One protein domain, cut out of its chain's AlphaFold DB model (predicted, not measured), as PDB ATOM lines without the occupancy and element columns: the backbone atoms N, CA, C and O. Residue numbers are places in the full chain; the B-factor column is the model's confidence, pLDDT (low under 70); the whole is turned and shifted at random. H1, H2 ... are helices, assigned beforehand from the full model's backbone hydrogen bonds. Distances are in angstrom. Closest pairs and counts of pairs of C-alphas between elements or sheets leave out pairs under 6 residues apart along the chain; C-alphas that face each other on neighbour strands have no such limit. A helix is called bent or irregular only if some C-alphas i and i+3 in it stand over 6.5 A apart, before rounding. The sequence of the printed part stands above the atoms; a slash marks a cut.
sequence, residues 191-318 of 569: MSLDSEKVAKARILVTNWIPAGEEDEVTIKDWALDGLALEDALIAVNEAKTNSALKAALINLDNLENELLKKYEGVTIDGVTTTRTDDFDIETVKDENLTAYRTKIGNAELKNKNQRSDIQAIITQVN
ATOM      1  N   MET A 191     -29.690  35.713  -0.643       94.50
ATOM      2  CA  MET A 191     -29.554  36.991   0.056       94.50
ATOM      3  C   MET A 191     -30.742  37.337   0.976       94.50
ATOM      4  O   MET A 191     -30.983  38.508   1.291       94.50
ATOM      5  N   SER A 192     -31.528  36.349   1.408       96.12
ATOM      6  CA  SER A 192     -32.736  36.594   2.206       96.12
ATOM      7  C   SER A 192     -32.474  36.608   3.710       96.12
ATOM      8  O   SER A 192     -33.227  37.253   4.444       96.12
ATOM      9  N   LEU A 193     -31.423  35.907   4.159       96.25
ATOM     10  CA  LEU A 193     -31.195  35.536   5.562       96.25
ATOM     11  C   LEU A 193     -32.438  34.929   6.240       96.25
ATOM     12  O   LEU A 193     -32.682  35.158   7.427       96.25
ATOM     13  N   ASP A 194     -33.238  34.184   5.479       96.75
ATOM     14  CA  ASP A 194     -34.481  33.562   5.928       96.75
ATOM     15  C   ASP A 194     -34.346  32.036   5.870       96.75
ATOM     16  O   ASP A 194     -34.409  31.419   4.801       96.75
ATOM     17  N   SER A 195     -34.177  31.417   7.041       95.38
ATOM     18  CA  SER A 195     -33.980  29.971   7.160       95.38
ATOM     19  C   SER A 195     -35.149  29.155   6.605       95.38
ATOM     20  O   SER A 195     -34.946  28.037   6.140       95.38
ATOM     21  N   GLU A 196     -36.380  29.683   6.636       95.00
ATOM     22  CA  GLU A 196     -37.546  28.966   6.110       95.00
ATOM     23  C   GLU A 196     -37.509  28.913   4.580       95.00
ATOM     24  O   GLU A 196     -37.785  27.866   3.988       95.00
ATOM     25  N   LYS A 197     -37.105  30.013   3.932       97.00
ATOM     26  CA  LYS A 197     -36.925  30.049   2.474       97.00
ATOM     27  C   LYS A 197     -35.773  29.162   2.026       97.00
ATOM     28  O   LYS A 197     -35.949  28.402   1.076       97.00
ATOM     29  N   VAL A 198     -34.638  29.208   2.726       96.38
ATOM     30  CA  VAL A 198     -33.479  28.350   2.429       96.38
ATOM     31  C   VAL A 198     -33.857  26.874   2.561       96.38
ATOM     32  O   VAL A 198     -33.607  26.091   1.643       96.38
ATOM     33  N   ALA A 199     -34.549  26.490   3.640       92.44
ATOM     34  CA  ALA A 199     -35.009  25.116   3.836       92.44
ATOM     35  C   ALA A 199     -36.002  24.663   2.751       92.44
ATOM     36  O   ALA A 199     -35.880  23.553   2.228       92.44
ATOM     37  N   LYS A 200     -36.964  25.518   2.378       90.88
ATOM     38  CA  LYS A 200     -37.929  25.223   1.310       90.88
ATOM     39  C   LYS A 200     -37.235  25.028  -0.039       90.88
ATOM     40  O   LYS A 200     -37.496  24.031  -0.711       90.88
ATOM     41  N   ALA A 201     -36.340  25.942  -0.415       95.00
ATOM     42  CA  ALA A 201     -35.570  25.844  -1.651       95.00
ATOM     43  C   ALA A 201     -34.708  24.575  -1.672       95.00
ATOM     44  O   ALA A 201     -34.717  23.847  -2.661       95.00
ATOM     45  N   ARG A 202     -34.046  24.245  -0.554       96.31
ATOM     46  CA  ARG A 202     -33.217  23.038  -0.420       96.31
ATOM     47  C   ARG A 202     -34.018  21.766  -0.681       96.31
ATOM     48  O   ARG A 202     -33.588  20.945  -1.480       96.31
ATOM     49  N   ILE A 203     -35.194  21.627  -0.066       90.25
ATOM     50  CA  ILE A 203     -36.080  20.467  -0.278       90.25
ATOM     51  C   ILE A 203     -36.465  20.336  -1.757       90.25
ATOM     52  O   ILE A 203     -36.420  19.240  -2.314       90.25
ATOM     53  N   LEU A 204     -36.833  21.449  -2.393       92.25
ATOM     54  CA  LEU A 204     -37.237  21.457  -3.796       92.25
ATOM     55  C   LEU A 204     -36.086  21.075  -4.734       92.25
ATOM     56  O   LEU A 204     -36.281  20.240  -5.613       92.25
ATOM     57  N   VAL A 205     -34.885  21.620  -4.512       93.31
ATOM     58  CA  VAL A 205     -33.684  21.261  -5.281       93.31
ATOM     59  C   VAL A 205     -33.334  19.785  -5.090       93.31
ATOM     60  O   VAL A 205     -33.103  19.074  -6.066       93.31
ATOM     61  N   THR A 206     -33.327  19.294  -3.848       91.06
ATOM     62  CA  THR A 206     -32.989  17.898  -3.542       91.06
ATOM     63  C   THR A 206     -33.929  16.914  -4.235       91.06
ATOM     64  O   THR A 206     -33.447  15.920  -4.779       91.06
ATOM     65  N   ASN A 207     -35.235  17.194  -4.240       84.38
ATOM     66  CA  ASN A 207     -36.238  16.255  -4.738       84.38
ATOM     67  C   ASN A 207     -36.452  16.327  -6.254       84.38
ATOM     68  O   ASN A 207     -36.747  15.301  -6.857       84.38
ATOM     69  N   TRP A 208     -36.341  17.515  -6.857       89.75
ATOM     70  CA  TRP A 208     -36.886  17.746  -8.202       89.75
ATOM     71  C   TRP A 208     -35.870  18.205  -9.242       89.75
ATOM     72  O   TRP A 208     -36.184  18.196 -10.430       89.75
ATOM     73  N   ILE A 209     -34.657  18.579  -8.832       89.38
ATOM     74  CA  ILE A 209     -33.556  18.781  -9.775       89.38
ATOM     75  C   ILE A 209     -32.797  17.453  -9.904       89.38
ATOM     76  O   ILE A 209     -32.429  16.871  -8.870       89.38
ATOM     77  N   PRO A 210     -32.591  16.942 -11.131       84.62
ATOM     78  CA  PRO A 210     -31.886  15.683 -11.345       84.62
ATOM     79  C   PRO A 210     -30.447  15.771 -10.827       84.62
ATOM     80  O   PRO A 210     -29.836  16.843 -10.820       84.62
ATOM     81  N   ALA A 211     -29.927  14.645 -10.343       81.31
ATOM     82  CA  ALA A 211     -28.490  14.504 -10.142       81.31
ATOM     83  C   ALA A 211     -27.817  14.331 -11.514       81.31
ATOM     84  O   ALA A 211     -28.447  13.830 -12.442       81.31
ATOM     85  N   GLY A 212     -26.572  14.777 -11.639       74.38
ATOM     86  CA  GLY A 212     -25.749  14.486 -12.813       74.38
ATOM     87  C   GLY A 212     -25.000  13.173 -12.646       74.38
ATOM     88  O   GLY A 212     -25.225  12.434 -11.682       74.38
ATOM     89  N   GLU A 213     -24.105  12.903 -13.589       73.94
ATOM     90  CA  GLU A 213     -23.212  11.755 -13.510       73.94
ATOM     91  C   GLU A 213     -22.243  11.881 -12.325       73.94
ATOM     92  O   GLU A 213     -21.977  12.972 -11.806       73.94
ATOM     93  N   GLU A 214     -21.734  10.738 -11.867       61.34
ATOM     94  CA  GLU A 214     -20.728  10.691 -10.808       61.34
ATOM     95  C   GLU A 214     -19.501  11.522 -11.235       61.34
ATOM     96  O   GLU A 214     -19.052  11.438 -12.375       61.34
ATOM     97  N   ASP A 215     -18.991  12.356 -10.325       66.31
ATOM     98  CA  ASP A 215     -17.882  13.303 -10.534       66.31
ATOM     99  C   ASP A 215     -18.157  14.543 -11.422       66.31
ATOM    100  O   ASP A 215     -17.252  15.366 -11.604       66.31
ATOM    101  N   GLU A 216     -19.387  14.768 -11.905       78.06
ATOM    102  CA  GLU A 216     -19.759  16.021 -12.581       78.06
ATOM    103  C   GLU A 216     -20.305  17.067 -11.595       78.06
ATOM    104  O   GLU A 216     -21.106  16.778 -10.708       78.06
ATOM    105  N   VAL A 217     -19.891  18.325 -11.762       83.88
ATOM    106  CA  VAL A 217     -20.446  19.447 -11.001       83.88
ATOM    107  C   VAL A 217     -21.712  19.956 -11.685       83.88
ATOM    108  O   VAL A 217     -21.660  20.515 -12.778       83.88
ATOM    109  N   THR A 218     -22.850  19.826 -11.008       87.75
ATOM    110  CA  THR A 218     -24.168  20.059 -11.613       87.75
ATOM    111  C   THR A 218     -24.838  21.349 -11.140       87.75
ATOM    112  O   THR A 218     -24.457  21.963 -10.138       87.75
ATOM    113  N   ILE A 219     -25.927  21.739 -11.817       88.81
ATOM    114  CA  ILE A 219     -26.841  22.799 -11.353       88.81
ATOM    115  C   ILE A 219     -27.382  22.479  -9.950       88.81
ATOM    116  O   ILE A 219     -27.533  23.380  -9.123       88.81
ATOM    117  N   LYS A 220     -27.654  21.197  -9.666       90.12
ATOM    118  CA  LYS A 220     -28.116  20.745  -8.350       90.12
ATOM    119  C   LYS A 220     -27.080  21.057  -7.275       90.12
ATOM    120  O   LYS A 220     -27.437  21.647  -6.256       90.12
ATOM    121  N   ASP A 221     -25.816  20.722  -7.525       91.25
ATOM    122  CA  ASP A 221     -24.717  21.006  -6.599       91.25
ATOM    123  C   ASP A 221     -24.558  22.507  -6.389       91.25
ATOM    124  O   ASP A 221     -24.527  22.969  -5.251       91.25
ATOM    125  N   TRP A 222     -24.545  23.280  -7.480       91.75
ATOM    126  CA  TRP A 222     -24.444  24.741  -7.425       91.75
ATOM    127  C   TRP A 222     -25.536  25.371  -6.558       91.75
ATOM    128  O   TRP A 222     -25.250  26.219  -5.708       91.75
ATOM    129  N   ALA A 223     -26.785  24.943  -6.739       93.00
ATOM    130  CA  ALA A 223     -27.905  25.443  -5.955       93.00
ATOM    131  C   ALA A 223     -27.802  25.031  -4.476       93.00
ATOM    132  O   ALA A 223     -28.013  25.866  -3.595       93.00
ATOM    133  N   LEU A 224     -27.454  23.775  -4.175       94.94
ATOM    134  CA  LEU A 224     -27.332  23.294  -2.792       94.94
ATOM    135  C   LEU A 224     -26.174  23.949  -2.033       94.94
ATOM    136  O   LEU A 224     -26.337  24.255  -0.847       94.94
ATOM    137  N   ASP A 225     -25.058  24.202  -2.714       95.38
ATOM    138  CA  ASP A 225     -23.883  24.880  -2.166       95.38
ATOM    139  C   ASP A 225     -24.136  26.379  -1.975       95.38
ATOM    140  O   ASP A 225     -23.738  26.957  -0.963       95.38
ATOM    141  N   GLY A 226     -24.862  27.016  -2.900       94.19
ATOM    142  CA  GLY A 226     -25.368  28.378  -2.715       94.19
ATOM    143  C   GLY A 226     -26.266  28.492  -1.479       94.19
ATOM    144  O   GLY A 226     -26.075  29.372  -0.646       94.19
ATOM    145  N   LEU A 227     -27.189  27.547  -1.290       96.31
ATOM    146  CA  LEU A 227     -28.047  27.502  -0.101       96.31
ATOM    147  C   LEU A 227     -27.263  27.190   1.185       96.31
ATOM    148  O   LEU A 227     -27.618  27.680   2.252       96.31
ATOM    149  N   ALA A 228     -26.203  26.377   1.118       97.00
ATOM    150  CA  ALA A 228     -25.316  26.142   2.263       97.00
ATOM    151  C   ALA A 228     -24.566  27.418   2.673       97.00
ATOM    152  O   ALA A 228     -24.376  27.672   3.864       97.00
ATOM    153  N   LEU A 229     -24.199  28.250   1.698       96.00
ATOM    154  CA  LEU A 229     -23.606  29.553   1.963       96.00
ATOM    155  C   LEU A 229     -24.598  30.509   2.646       96.00
ATOM    156  O   LEU A 229     -24.224  31.204   3.592       96.00
ATOM    157  N   GLU A 230     -25.868  30.497   2.233       96.94
ATOM    158  CA  GLU A 230     -26.934  31.239   2.922       96.94
ATOM    159  C   GLU A 230     -27.116  30.770   4.374       96.94
ATOM    160  O   GLU A 230     -27.211  31.602   5.276       96.94
ATOM    161  N   ASP A 231     -27.082  29.459   4.637       96.94
ATOM    162  CA  ASP A 231     -27.129  28.924   6.007       96.94
ATOM    163  C   ASP A 231     -25.944  29.419   6.860       96.94
ATOM    164  O   ASP A 231     -26.119  29.782   8.030       96.94
ATOM    165  N   ALA A 232     -24.739  29.494   6.285       98.12
ATOM    166  CA  ALA A 232     -23.564  30.034   6.970       98.12
ATOM    167  C   ALA A 232     -23.724  31.532   7.302       98.12
ATOM    168  O   ALA A 232     -23.426  31.955   8.424       98.12
ATOM    169  N   LEU A 233     -24.262  32.332   6.376       98.06
ATOM    170  CA  LEU A 233     -24.566  33.750   6.609       98.06
ATOM    171  C   LEU A 233     -25.674  33.947   7.656       98.06
ATOM    172  O   LEU A 233     -25.571  34.833   8.512       98.06
ATOM    173  N   ILE A 234     -26.704  33.095   7.655       98.19
ATOM    174  CA  ILE A 234     -27.738  33.073   8.698       98.19
ATOM    175  C   ILE A 234     -27.097  32.798  10.060       98.19
ATOM    176  O   ILE A 234     -27.356  33.543  11.007       98.19
ATOM    177  N   ALA A 235     -26.200  31.813  10.165       98.19
ATOM    178  CA  ALA A 235     -25.500  31.515  11.413       98.19
ATOM    179  C   ALA A 235     -24.680  32.714  11.932       98.19
ATOM    180  O   ALA A 235     -24.685  32.990  13.137       98.19
ATOM    181  N   VAL A 236     -24.027  33.468  11.038       98.56
ATOM    182  CA  VAL A 236     -23.329  34.721  11.377       98.56
ATOM    183  C   VAL A 236     -24.310  35.778  11.898       98.56
ATOM    184  O   VAL A 236     -24.078  36.369  12.956       98.56
ATOM    185  N   ASN A 237     -25.430  35.996  11.203       97.94
ATOM    186  CA  ASN A 237     -26.457  36.972  11.585       97.94
ATOM    187  C   ASN A 237     -27.166  36.612  12.906       97.94
ATOM    188  O   ASN A 237     -27.534  37.490  13.693       97.94
ATOM    189  N   GLU A 238     -27.357  35.325  13.181       96.50
ATOM    190  CA  GLU A 238     -28.075  34.845  14.359       96.50
ATOM    191  C   GLU A 238     -27.194  34.670  15.599       96.50
ATOM    192  O   GLU A 238     -27.728  34.566  16.711       96.50
ATOM    193  N   ALA A 239     -25.868  34.712  15.452       98.19
ATOM    194  CA  ALA A 239     -24.910  34.507  16.530       98.19
ATOM    195  C   ALA A 239     -25.164  35.411  17.754       98.19
ATOM    196  O   ALA A 239     -24.972  36.629  17.744       98.19
ATOM    197  N   LYS A 240     -25.557  34.797  18.880       96.44
ATOM    198  CA  LYS A 240     -25.870  35.522  20.128       96.44
ATOM    199  C   LYS A 240     -24.678  35.709  21.057       96.44
ATOM    200  O   LYS A 240     -24.764  36.503  21.991       96.44
ATOM    201  N   THR A 241     -23.556  35.036  20.822       98.06
ATOM    202  CA  THR A 241     -22.336  35.123  21.645       98.06
ATOM    203  C   THR A 241     -21.108  35.339  20.768       98.06
ATOM    204  O   THR A 241     -21.130  35.011  19.586       98.06
ATOM    205  N   ASN A 242     -20.026  35.871  21.341       98.12
ATOM    206  CA  ASN A 242     -18.780  36.085  20.597       98.12
ATOM    207  C   ASN A 242     -18.176  34.760  20.111       98.12
ATOM    208  O   ASN A 242     -17.699  34.685  18.988       98.12
ATOM    209  N   SER A 243     -18.253  33.703  20.925       97.69
ATOM    210  CA  SER A 243     -17.798  32.368  20.529       97.69
ATOM    211  C   SER A 243     -18.637  31.787  19.390       97.69
ATOM    212  O   SER A 243     -18.073  31.196  18.477       97.69
ATOM    213  N   ALA A 244     -19.963  31.983  19.414       97.94
ATOM    214  CA  ALA A 244     -20.834  31.555  18.320       97.94
ATOM    215  C   ALA A 244     -20.549  32.342  17.033       97.94
ATOM    216  O   ALA A 244     -20.457  31.736  15.974       97.94
ATOM    217  N   LEU A 245     -20.345  33.662  17.133       98.62
ATOM    218  CA  LEU A 245     -19.995  34.489  15.977       98.62
ATOM    219  C   LEU A 245     -18.657  34.047  15.381       98.62
ATOM    220  O   LEU A 245     -18.577  33.835  14.180       98.62
ATOM    221  N   LYS A 246     -17.629  33.854  16.211       98.38
ATOM    222  CA  LYS A 246     -16.316  33.389  15.749       98.38
ATOM    223  C   LYS A 246     -16.416  32.050  15.017       98.38
ATOM    224  O   LYS A 246     -15.869  31.916  13.932       98.38
ATOM    225  N   ALA A 247     -17.137  31.081  15.584       98.19
ATOM    226  CA  ALA A 247     -17.348  29.789  14.934       98.19
ATOM    227  C   ALA A 247     -18.103  29.927  13.600       98.19
ATOM    228  O   ALA A 247     -17.726  29.289  12.624       98.19
ATOM    229  N   ALA A 248     -19.128  30.783  13.541       98.50
ATOM    230  CA  ALA A 248     -19.883  31.031  12.315       98.50
ATOM    231  C   ALA A 248     -19.028  31.693  11.220       98.50
ATOM    232  O   ALA A 248     -19.090  31.263  10.077       98.50
ATOM    233  N   LEU A 249     -18.193  32.679  11.571       98.56
ATOM    234  CA  LEU A 249     -17.272  33.336  10.635       98.56
ATOM    235  C   LEU A 249     -16.212  32.361  10.094       98.56
ATOM    236  O   LEU A 249     -15.952  32.358   8.900       98.56
ATOM    237  N   ILE A 250     -15.655  31.490  10.944       98.31
ATOM    238  CA  ILE A 250     -14.717  30.438  10.511       98.31
ATOM    239  C   ILE A 250     -15.398  29.454   9.553       98.31
ATOM    240  O   ILE A 250     -14.815  29.055   8.551       98.31
ATOM    241  N   ASN A 251     -16.632  29.040   9.853       97.56
ATOM    242  CA  ASN A 251     -17.367  28.128   8.978       97.56
ATOM    243  C   ASN A 251     -17.721  28.780   7.636       97.56
ATOM    244  O   ASN A 251     -17.685  28.094   6.620       97.56
ATOM    245  N   LEU A 252     -18.046  30.078   7.635       97.81
ATOM    246  CA  LEU A 252     -18.301  30.847   6.419       97.81
ATOM    247  C   LEU A 252     -17.061  30.879   5.515       97.81
ATOM    248  O   LEU A 252     -17.175  30.546   4.342       97.81
ATOM    249  N   ASP A 253     -15.898  31.202   6.084       97.88
ATOM    250  CA  ASP A 253     -14.607  31.236   5.385       97.88
ATOM    251  C   ASP A 253     -14.205  29.869   4.816       97.88
ATOM    252  O   ASP A 253     -13.905  29.738   3.632       97.88
ATOM    253  N   ASN A 254     -14.279  28.816   5.637       96.94
ATOM    254  CA  ASN A 254     -13.951  27.459   5.200       96.94
ATOM    255  C   ASN A 254     -14.838  27.010   4.033       96.94
ATOM    256  O   ASN A 254     -14.340  26.434   3.068       96.94
ATOM    257  N   LEU A 255     -16.147  27.274   4.128       96.56
ATOM    258  CA  LEU A 255     -17.091  26.931   3.073       96.56
ATOM    259  C   LEU A 255     -16.812  27.748   1.810       96.56
ATOM    260  O   LEU A 255     -16.799  27.196   0.719       96.56
ATOM    261  N   GLU A 256     -16.565  29.049   1.930       94.50
ATOM    262  CA  GLU A 256     -16.195  29.879   0.785       94.50
ATOM    263  C   GLU A 256     -14.958  29.338   0.067       94.50
ATOM    264  O   GLU A 256     -15.026  29.095  -1.138       94.50
ATOM    265  N   ASN A 257     -13.888  29.056   0.805       94.62
ATOM    266  CA  ASN A 257     -12.646  28.506   0.269       94.62
ATOM    267  C   ASN A 257     -12.841  27.138  -0.407       94.62
ATOM    268  O   ASN A 257     -12.293  26.884  -1.484       94.62
ATOM    269  N   GLU A 258     -13.653  26.259   0.186       94.75
ATOM    270  CA  GLU A 258     -14.026  24.977  -0.419       94.75
ATOM    271  C   GLU A 258     -14.753  25.181  -1.753       94.75
ATOM    272  O   GLU A 258     -14.399  24.563  -2.760       94.75
ATOM    273  N   LEU A 259     -15.733  26.084  -1.783       93.69
ATOM    274  CA  LEU A 259     -16.537  26.337  -2.972       93.69
ATOM    275  C   LEU A 259     -15.753  27.084  -4.059       93.69
ATOM    276  O   LEU A 259     -15.950  26.800  -5.238       93.69
ATOM    277  N   LEU A 260     -14.838  27.994  -3.708       92.69
ATOM    278  CA  LEU A 260     -13.927  28.610  -4.679       92.69
ATOM    279  C   LEU A 260     -13.131  27.540  -5.423       92.69
ATOM    280  O   LEU A 260     -13.088  27.551  -6.650       92.69
ATOM    281  N   LYS A 261     -12.567  26.578  -4.685       92.31
ATOM    282  CA  LYS A 261     -11.813  25.467  -5.265       92.31
ATOM    283  C   LYS A 261     -12.696  24.526  -6.084       92.31
ATOM    284  O   LYS A 261     -12.284  24.088  -7.152       92.31
ATOM    285  N   LYS A 262     -13.899  24.205  -5.593       90.81
ATOM    286  CA  LYS A 262     -14.845  23.311  -6.282       90.81
ATOM    287  C   LYS A 262     -15.262  23.855  -7.650       90.81
ATOM    288  O   LYS A 262     -15.431  23.073  -8.577       90.81
ATOM    289  N   TYR A 263     -15.427  25.172  -7.767       91.00
ATOM    290  CA  TYR A 263     -15.963  25.822  -8.966       91.00
ATOM    291  C   TYR A 263     -14.907  26.527  -9.831       91.00
ATOM    292  O   TYR A 263     -15.251  27.172 -10.823       91.00
ATOM    293  N   GLU A 264     -13.619  26.401  -9.506       89.44
ATOM    294  CA  GLU A 264     -12.537  27.021 -10.272       89.44
ATOM    295  C   GLU A 264     -12.490  26.475 -11.711       89.44
ATOM    296  O   GLU A 264     -12.203  25.305 -11.951       89.44
ATOM    297  N   GLY A 265     -12.789  27.334 -12.692       83.69
ATOM    298  CA  GLY A 265     -12.784  26.960 -14.111       83.69
ATOM    299  C   GLY A 265     -13.924  26.024 -14.533       83.69
ATOM    300  O   GLY A 265     -13.931  25.557 -15.674       83.69
ATOM    301  N   VAL A 266     -14.898  25.770 -13.655       86.19
ATOM    302  CA  VAL A 266     -16.041  24.898 -13.941       86.19
ATOM    303  C   VAL A 266     -17.087  25.643 -14.772       86.19
ATOM    304  O   VAL A 266     -17.455  26.786 -14.478       86.19
ATOM    305  N   THR A 267     -17.583  24.974 -15.814       84.00
ATOM    306  CA  THR A 267     -18.679  25.452 -16.664       84.00
ATOM    307  C   THR A 267     -19.922  24.619 -16.395       84.00
ATOM    308  O   THR A 267     -19.889  23.410 -16.579       84.00
ATOM    309  N   ILE A 268     -21.003  25.273 -15.975       82.75
ATOM    310  CA  ILE A 268     -22.297  24.648 -15.693       82.75
ATOM    311  C   ILE A 268     -23.283  25.190 -16.723       82.75
ATOM    312  O   ILE A 268     -23.452  26.404 -16.822       82.75
ATOM    313  N   ASP A 269     -23.883  24.306 -17.521       73.31
ATOM    314  CA  ASP A 269     -24.853  24.659 -18.574       73.31
ATOM    315  C   ASP A 269     -24.360  25.771 -19.529       73.31
ATOM    316  O   ASP A 269     -25.022  26.769 -19.812       73.31
ATOM    317  N   GLY A 270     -23.103  25.648 -19.975       69.06
ATOM    318  CA  GLY A 270     -22.465  26.613 -20.876       69.06
ATOM    319  C   GLY A 270     -22.030  27.933 -20.225       69.06
ATOM    320  O   GLY A 270     -21.458  28.783 -20.911       69.06
ATOM    321  N   VAL A 271     -22.239  28.107 -18.914       69.44
ATOM    322  CA  VAL A 271     -21.801  29.283 -18.151       69.44
ATOM    323  C   VAL A 271     -20.597  28.932 -17.283       69.44
ATOM    324  O   VAL A 271     -20.690  28.140 -16.346       69.44
ATOM    325  N   THR A 272     -19.447  29.546 -17.567       77.62
ATOM    326  CA  THR A 272     -18.277  29.450 -16.687       77.62
ATOM    327  C   THR A 272     -18.554  30.221 -15.407       77.62
ATOM    328  O   THR A 272     -18.725  31.443 -15.418       77.62
ATOM    329  N   THR A 273     -18.615  29.498 -14.296       74.75
ATOM    330  CA  THR A 273     -18.852  30.105 -12.991       74.75
ATOM    331  C   THR A 273     -17.597  30.844 -12.533       74.75
ATOM    332  O   THR A 273     -16.472  30.397 -12.746       74.75
ATOM    333  N   THR A 274     -17.779  32.020 -11.934       71.94
ATOM    334  CA  THR A 274     -16.695  32.758 -11.278       71.94
ATOM    335  C   THR A 274     -17.127  33.032  -9.849       71.94
ATOM    336  O   THR A 274     -18.183  33.618  -9.613       71.94
ATOM    337  N   ARG A 275     -16.337  32.552  -8.889       79.38
ATOM    338  CA  ARG A 275     -16.479  32.900  -7.477       79.38
ATOM    339  C   ARG A 275     -15.299  33.771  -7.083       79.38
ATOM    340  O   ARG A 275     -14.161  33.466  -7.434       79.38
ATOM    341  N   THR A 276     -15.594  34.865  -6.400       84.25
ATOM    342  CA  THR A 276     -14.599  35.728  -5.771       84.25
ATOM    343  C   THR A 276     -14.484  35.373  -4.301       84.25
ATOM    344  O   THR A 276     -15.457  34.917  -3.695       84.25
ATOM    345  N   ASP A 277     -13.276  35.555  -3.779       90.12
ATOM    346  CA  ASP A 277     -12.980  35.499  -2.355       90.12
ATOM    347  C   ASP A 277     -13.438  36.822  -1.725       90.12
ATOM    348  O   ASP A 277     -12.807  37.866  -1.918       90.12
ATOM    349  N   ASP A 278     -14.616  36.806  -1.099       93.44
ATOM    350  CA  ASP A 278     -15.300  38.007  -0.610       93.44
ATOM    351  C   ASP A 278     -15.148  38.215   0.909       93.44
ATOM    352  O   ASP A 278     -15.590  39.247   1.431       93.44
ATOM    353  N   PHE A 279     -14.569  37.251   1.630       96.69
ATOM    354  CA  PHE A 279     -14.430  37.259   3.084       96.69
ATOM    355  C   PHE A 279     -13.067  36.716   3.513       96.69
ATOM    356  O   PHE A 279     -12.657  35.655   3.076       96.69
ATOM    357  N   ASP A 280     -12.404  37.420   4.429       96.31
ATOM    358  CA  ASP A 280     -11.083  37.050   4.932       96.31
ATOM    359  C   ASP A 280     -11.110  36.920   6.460       96.31
ATOM    360  O   ASP A 280     -11.131  37.918   7.206       96.31
ATOM    361  N   ILE A 281     -11.077  35.673   6.941       97.31
ATOM    362  CA  ILE A 281     -11.041  35.365   8.372       97.31
ATOM    363  C   ILE A 281      -9.806  35.933   9.087       97.31
ATOM    364  O   ILE A 281      -9.887  36.202  10.289       97.31
ATOM    365  N   GLU A 282      -8.686  36.179   8.396       97.56
ATOM    366  CA  GLU A 282      -7.471  36.749   8.997       97.56
ATOM    367  C   GLU A 282      -7.686  38.193   9.471       97.56
ATOM    368  O   GLU A 282      -7.024  38.665  10.402       97.56
ATOM    369  N   THR A 283      -8.668  38.895   8.898       97.50
ATOM    370  CA  THR A 283      -9.039  40.246   9.339       97.50
ATOM    371  C   THR A 283      -9.855  40.260  10.636       97.50
ATOM    372  O   THR A 283     -10.004  41.315  11.264       97.50
ATOM    373  N   VAL A 284     -10.381  39.117  11.089       97.94
ATOM    374  CA  VAL A 284     -11.221  39.024  12.291       97.94
ATOM    375  C   VAL A 284     -10.364  39.043  13.554       97.94
ATOM    376  O   VAL A 284      -9.582  38.136  13.826       97.94
ATOM    377  N   LYS A 285     -10.570  40.065  14.391       97.38
ATOM    378  CA  LYS A 285      -9.867  40.240  15.668       97.38
ATOM    379  C   LYS A 285     -10.751  39.853  16.849       97.38
ATOM    380  O   LYS A 285     -11.868  40.359  16.989       97.38
ATOM    381  N   ASP A 286     -10.244  38.994  17.731       97.56
ATOM    382  CA  ASP A 286     -10.999  38.468  18.878       97.56
ATOM    383  C   ASP A 286     -11.483  39.582  19.819       97.56
ATOM    384  O   ASP A 286     -12.620  39.548  20.304       97.56
ATOM    385  N   GLU A 287     -10.658  40.609  20.029       96.38
ATOM    386  CA  GLU A 287     -10.979  41.788  20.833       96.38
ATOM    387  C   GLU A 287     -12.180  42.585  20.290       96.38
ATOM    388  O   GLU A 287     -12.888  43.241  21.058       96.38
ATOM    389  N   ASN A 288     -12.475  42.465  18.991       98.00
ATOM    390  CA  ASN A 288     -13.522  43.219  18.304       98.00
ATOM    391  C   ASN A 288     -14.825  42.426  18.094       98.00
ATOM    392  O   ASN A 288     -15.823  43.006  17.658       98.00
ATOM    393  N   LEU A 289     -14.892  41.142  18.478       98.12
ATOM    394  CA  LEU A 289     -16.069  40.274  18.262       98.12
ATOM    395  C   LEU A 289     -17.382  40.862  18.803       98.12
ATOM    396  O   LEU A 289     -18.428  40.756  18.162       98.12
ATOM    397  N   THR A 290     -17.344  41.524  19.964       98.19
ATOM    398  CA  THR A 290     -18.534  42.182  20.534       98.19
ATOM    399  C   THR A 290     -19.046  43.299  19.620       98.19
ATOM    400  O   THR A 290     -20.261  43.448  19.445       98.19
ATOM    401  N   ALA A 291     -18.131  44.085  19.049       98.12
ATOM    402  CA  ALA A 291     -18.449  45.196  18.164       98.12
ATOM    403  C   ALA A 291     -18.935  44.695  16.798       98.12
ATOM    404  O   ALA A 291     -19.963  45.190  16.333       98.12
ATOM    405  N   TYR A 292     -18.305  43.659  16.224       98.56
ATOM    406  CA  TYR A 292     -18.796  42.996  15.010       98.56
ATOM    407  C   TYR A 292     -20.231  42.501  15.200       98.56
ATOM    408  O   TYR A 292     -21.124  42.916  14.468       98.56
ATOM    409  N   ARG A 293     -20.486  41.704  16.249       98.44
ATOM    410  CA  ARG A 293     -21.820  41.159  16.551       98.44
ATOM    411  C   ARG A 293     -22.873  42.259  16.675       98.44
ATOM    412  O   ARG A 293     -23.980  42.125  16.167       98.44
ATOM    413  N   THR A 294     -22.530  43.351  17.358       98.06
ATOM    414  CA  THR A 294     -23.444  44.487  17.544       98.06
ATOM    415  C   THR A 294     -23.735  45.186  16.217       98.06
ATOM    416  O   THR A 294     -24.888  45.506  15.938       98.06
ATOM    417  N   LYS A 295     -22.713  45.408  15.381       98.31
ATOM    418  CA  LYS A 295     -22.881  46.029  14.063       98.31
ATOM    419  C   LYS A 295     -23.677  45.148  13.101       98.31
ATOM    420  O   LYS A 295     -24.617  45.659  12.509       98.31
ATOM    421  N   ILE A 296     -23.382  43.850  13.020       98.38
ATOM    422  CA  ILE A 296     -24.142  42.875  12.215       98.38
ATOM    423  C   ILE A 296     -25.608  42.831  12.672       98.38
ATOM    424  O   ILE A 296     -26.526  42.932  11.859       98.38
ATOM    425  N   GLY A 297     -25.849  42.759  13.986       97.00
ATOM    426  CA  GLY A 297     -27.205  42.734  14.541       97.00
ATOM    427  C   GLY A 297     -28.026  43.989  14.222       97.00
ATOM    428  O   GLY A 297     -29.235  43.887  14.026       97.00
ATOM    429  N   ASN A 298     -27.373  45.151  14.121       97.44
ATOM    430  CA  ASN A 298     -28.013  46.438  13.836       97.44
ATOM    431  C   ASN A 298     -28.034  46.816  12.344       97.44
ATOM    432  O   ASN A 298     -28.721  47.771  11.981       97.44
ATOM    433  N   ALA A 299     -27.271  46.130  11.493       97.75
ATOM    434  CA  ALA A 299     -27.212  46.421  10.067       97.75
ATOM    435  C   ALA A 299     -28.540  46.077   9.370       97.75
ATOM    436  O   ALA A 299     -29.191  45.072   9.681       97.75
ATOM    437  N   GLU A 300     -28.937  46.923   8.413       96.94
ATOM    438  CA  GLU A 300     -30.045  46.633   7.498       96.94
ATOM    439  C   GLU A 300     -29.751  45.353   6.705       96.94
ATOM    440  O   GLU A 300     -28.593  45.074   6.409       96.94
ATOM    441  N   LEU A 301     -30.793  44.603   6.324       95.56
ATOM    442  CA  LEU A 301     -30.661  43.300   5.655       95.56
ATOM    443  C   LEU A 301     -29.679  43.318   4.472       95.56
ATOM    444  O   LEU A 301     -28.780  42.493   4.422       95.56
ATOM    445  N   LYS A 302     -29.817  44.301   3.578       95.50
ATOM    446  CA  LYS A 302     -28.981  44.486   2.377       95.50
ATOM    447  C   LYS A 302     -27.500  44.817   2.639       95.50
ATOM    448  O   LYS A 302     -26.774  45.015   1.683       95.50
ATOM    449  N   ASN A 303     -27.120  45.035   3.900       96.69
ATOM    450  CA  ASN A 303     -25.761  45.388   4.320       96.69
ATOM    451  C   ASN A 303     -25.176  44.285   5.221       96.69
ATOM    452  O   ASN A 303     -24.336  44.574   6.076       96.69
ATOM    453  N   LYS A 304     -25.702  43.059   5.139       96.81
ATOM    454  CA  LYS A 304     -25.236  41.896   5.915       96.81
ATOM    455  C   LYS A 304     -25.644  40.548   5.321       96.81
ATOM    456  O   LYS A 304     -25.431  39.524   5.962       96.81
ATOM    457  N   ASN A 305     -26.317  40.541   4.173       96.06
ATOM    458  CA  ASN A 305     -26.831  39.331   3.534       96.06
ATOM    459  C   ASN A 305     -25.864  38.777   2.484       96.06
ATOM    460  O   ASN A 305     -26.205  37.828   1.789       96.06
ATOM    461  N   GLN A 306     -24.668  39.357   2.383       95.81
ATOM    462  CA  GLN A 306     -23.571  38.864   1.566       95.81
ATOM    463  C   GLN A 306     -22.290  38.764   2.394       95.81
ATOM    464  O   GLN A 306     -22.114  39.443   3.404       95.81
ATOM    465  N   ARG A 307     -21.354  37.944   1.926       96.00
ATOM    466  CA  ARG A 307     -20.015  37.808   2.517       96.00
ATOM    467  C   ARG A 307     -19.238  39.123   2.521       96.00
ATOM    468  O   ARG A 307     -18.749  39.541   3.567       96.00
ATOM    469  N   SER A 308     -19.239  39.818   1.386       96.62
ATOM    470  CA  SER A 308     -18.618  41.135   1.220       96.62
ATOM    471  C   SER A 308     -19.199  42.184   2.174       96.62
ATOM    472  O   SER A 308     -18.464  43.032   2.680       96.62
ATOM    473  N   ASP A 309     -20.493  42.104   2.497       97.88
ATOM    474  CA  ASP A 309     -21.108  42.973   3.502       97.88
ATOM    475  C   ASP A 309     -20.576  42.691   4.911       97.88
ATOM    476  O   ASP A 309     -20.266  43.614   5.671       97.88
ATOM    477  N   ILE A 310     -20.462  41.410   5.278       98.25
ATOM    478  CA  ILE A 310     -19.898  41.005   6.569       98.25
ATOM    479  C   ILE A 310     -18.433  41.446   6.659       98.25
ATOM    480  O   ILE A 310     -18.040  42.035   7.672       98.25
ATOM    481  N   GLN A 311     -17.655  41.253   5.591       98.38
ATOM    482  CA  GLN A 311     -16.279  41.736   5.491       98.38
ATOM    483  C   GLN A 311     -16.209  43.261   5.657       98.38
ATOM    484  O   GLN A 311     -15.404  43.765   6.439       98.38
ATOM    485  N   ALA A 312     -17.099  44.015   5.004       98.31
ATOM    486  CA  ALA A 312     -17.163  45.468   5.144       98.31
ATOM    487  C   ALA A 312     -17.461  45.906   6.590       98.31
ATOM    488  O   ALA A 312     -16.864  46.868   7.085       98.31
ATOM    489  N   ILE A 313     -18.340  45.193   7.306       98.56
ATOM    490  CA  ILE A 313     -18.597  45.447   8.731       98.56
ATOM    491  C   ILE A 313     -17.340  45.189   9.573       98.56
ATOM    492  O   ILE A 313     -17.024  46.002  10.448       98.56
ATOM    493  N   ILE A 314     -16.624  44.088   9.330       98.56
ATOM    494  CA  ILE A 314     -15.387  43.745  10.048       98.56
ATOM    495  C   ILE A 314     -14.318  44.811   9.818       98.56
ATOM    496  O   ILE A 314     -13.787  45.354  10.792       98.56
ATOM    497  N   THR A 315     -14.066  45.177   8.559       98.19
ATOM    498  CA  THR A 315     -13.123  46.237   8.182       98.19
ATOM    499  C   THR A 315     -13.469  47.549   8.883       98.19
ATOM    500  O   THR A 315     -12.629  48.116   9.582       98.19
ATOM    501  N   GLN A 316     -14.730  47.987   8.821       97.94
ATOM    502  CA  GLN A 316     -15.158  49.235   9.454       97.94
ATOM    503  C   GLN A 316     -14.988  49.219  10.982       97.94
ATOM    504  O   GLN A 316     -14.635  50.234  11.589       97.94
ATOM    505  N   VAL A 317     -15.276  48.093  11.640       98.19
ATOM    506  CA  VAL A 317     -15.083  47.971  13.091       98.19
ATOM    507  C   VAL A 317     -13.595  47.975  13.444       98.19
ATOM    508  O   VAL A 317     -13.218  48.636  14.411       98.19
ATOM    509  N   ASN A 318     -12.751  47.306  12.658       97.56
ATOM    510  CA  ASN A 318     -11.302  47.301  12.852       97.56
ATOM    511  C   ASN A 318     -10.688  48.691  12.701       97.56
ATOM    512  O   ASN A 318      -9.921  49.115  13.565       97.56
TER     513      ASN A 318
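AT A GLANCE: This is residues 191 to 318 of the 569 residues of an uncharacterized protein of Clostridium cochlearium (UniProt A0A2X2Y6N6). Three helices, H1, H2 and H3, stand side by side in a row, each running opposite ways to the one before, and H4 crosses one end of H2 and H3. H5 follows H4 and packs on it at a steep tilt of 58 degrees, while a long link without a named element, residues 264 to 285, leads from the far end of H3 back to H4. The printed part has 128 residues with five named helices, H1 to H5 in that order, and no named strand; the class is all helix. It is compact, with a radius of gyration of the C-alphas of 15.7 A, and elongated in outline, spanning 47 by 30 by 23 A.

HOW THE PARTS SIT: Begin with H1, residues 195 to 208, which touches H2, residues 219 to 238; the closest C-alphas, of Val 198 and Leu 227, are 6.1 A apart. The two form a helical hairpin at a shallow tilt of 15 degrees, opposite ways. Next, H2 and H3, residues 242 to 263, form a second helical hairpin at 18 degrees, a shallow tilt, and touch closest at the C-alphas of Val 236 and Ala 248, 5.1 A apart. Look then at H4, residues 286 to 298: it touches H3, with residues 242 to 246 of H3 alone, about perpendicular at 84 degrees, closest at the C-alphas of Asn 242 and Leu 289, 5.5 A apart. H4 also touches H2, about perpendicular at 78 degrees, through residues 237 to 238 of H2 and 293 to 297 of H4 alone; the closest C-alphas are those of Asn 237 and Ile 296, 6.4 A apart. H5, residues 307 to 318, touches H4 at a steep tilt of 58 degrees, opposite ways, closest at the C-alphas of Tyr 292 and Ile 314, 6.1 A apart. H3 and H5 are near each other, and H1 is apart from H3, H4 and H5. Every O i to N i+4 pair is within hydrogen-bond range in H1, H2, H3 and H5, against 7 of 9 in H4.

IN THESE COORDINATES: Find C-alpha 195 at (-33.980, 29.971, 7.160), where H1 begins and runs 19.8 A to residue 208. H2 spans 28.4 A, and H3 31.4 A from C-alpha 242 at (-18.780, 36.085, 20.597). H4, 19.5 A long, is irregular, with C-alphas 287 and 290 7.6 A apart. H5 spans 16.5 A, ending at C-alpha 318, (-11.302, 47.301, 12.852).

THE WHOLE: The two C-alphas farthest apart, of Glu 213 and Glu 287, are 47.2 A from each other. The printed part has no cut. The link from H3 to H4 is long, and residues 267 to 268 and 271 to 272 in it pair antiparallel. Mean pLDDT of the printed part is 92.9; look for values under 70 at residues 214 to 215 and 270 to 271.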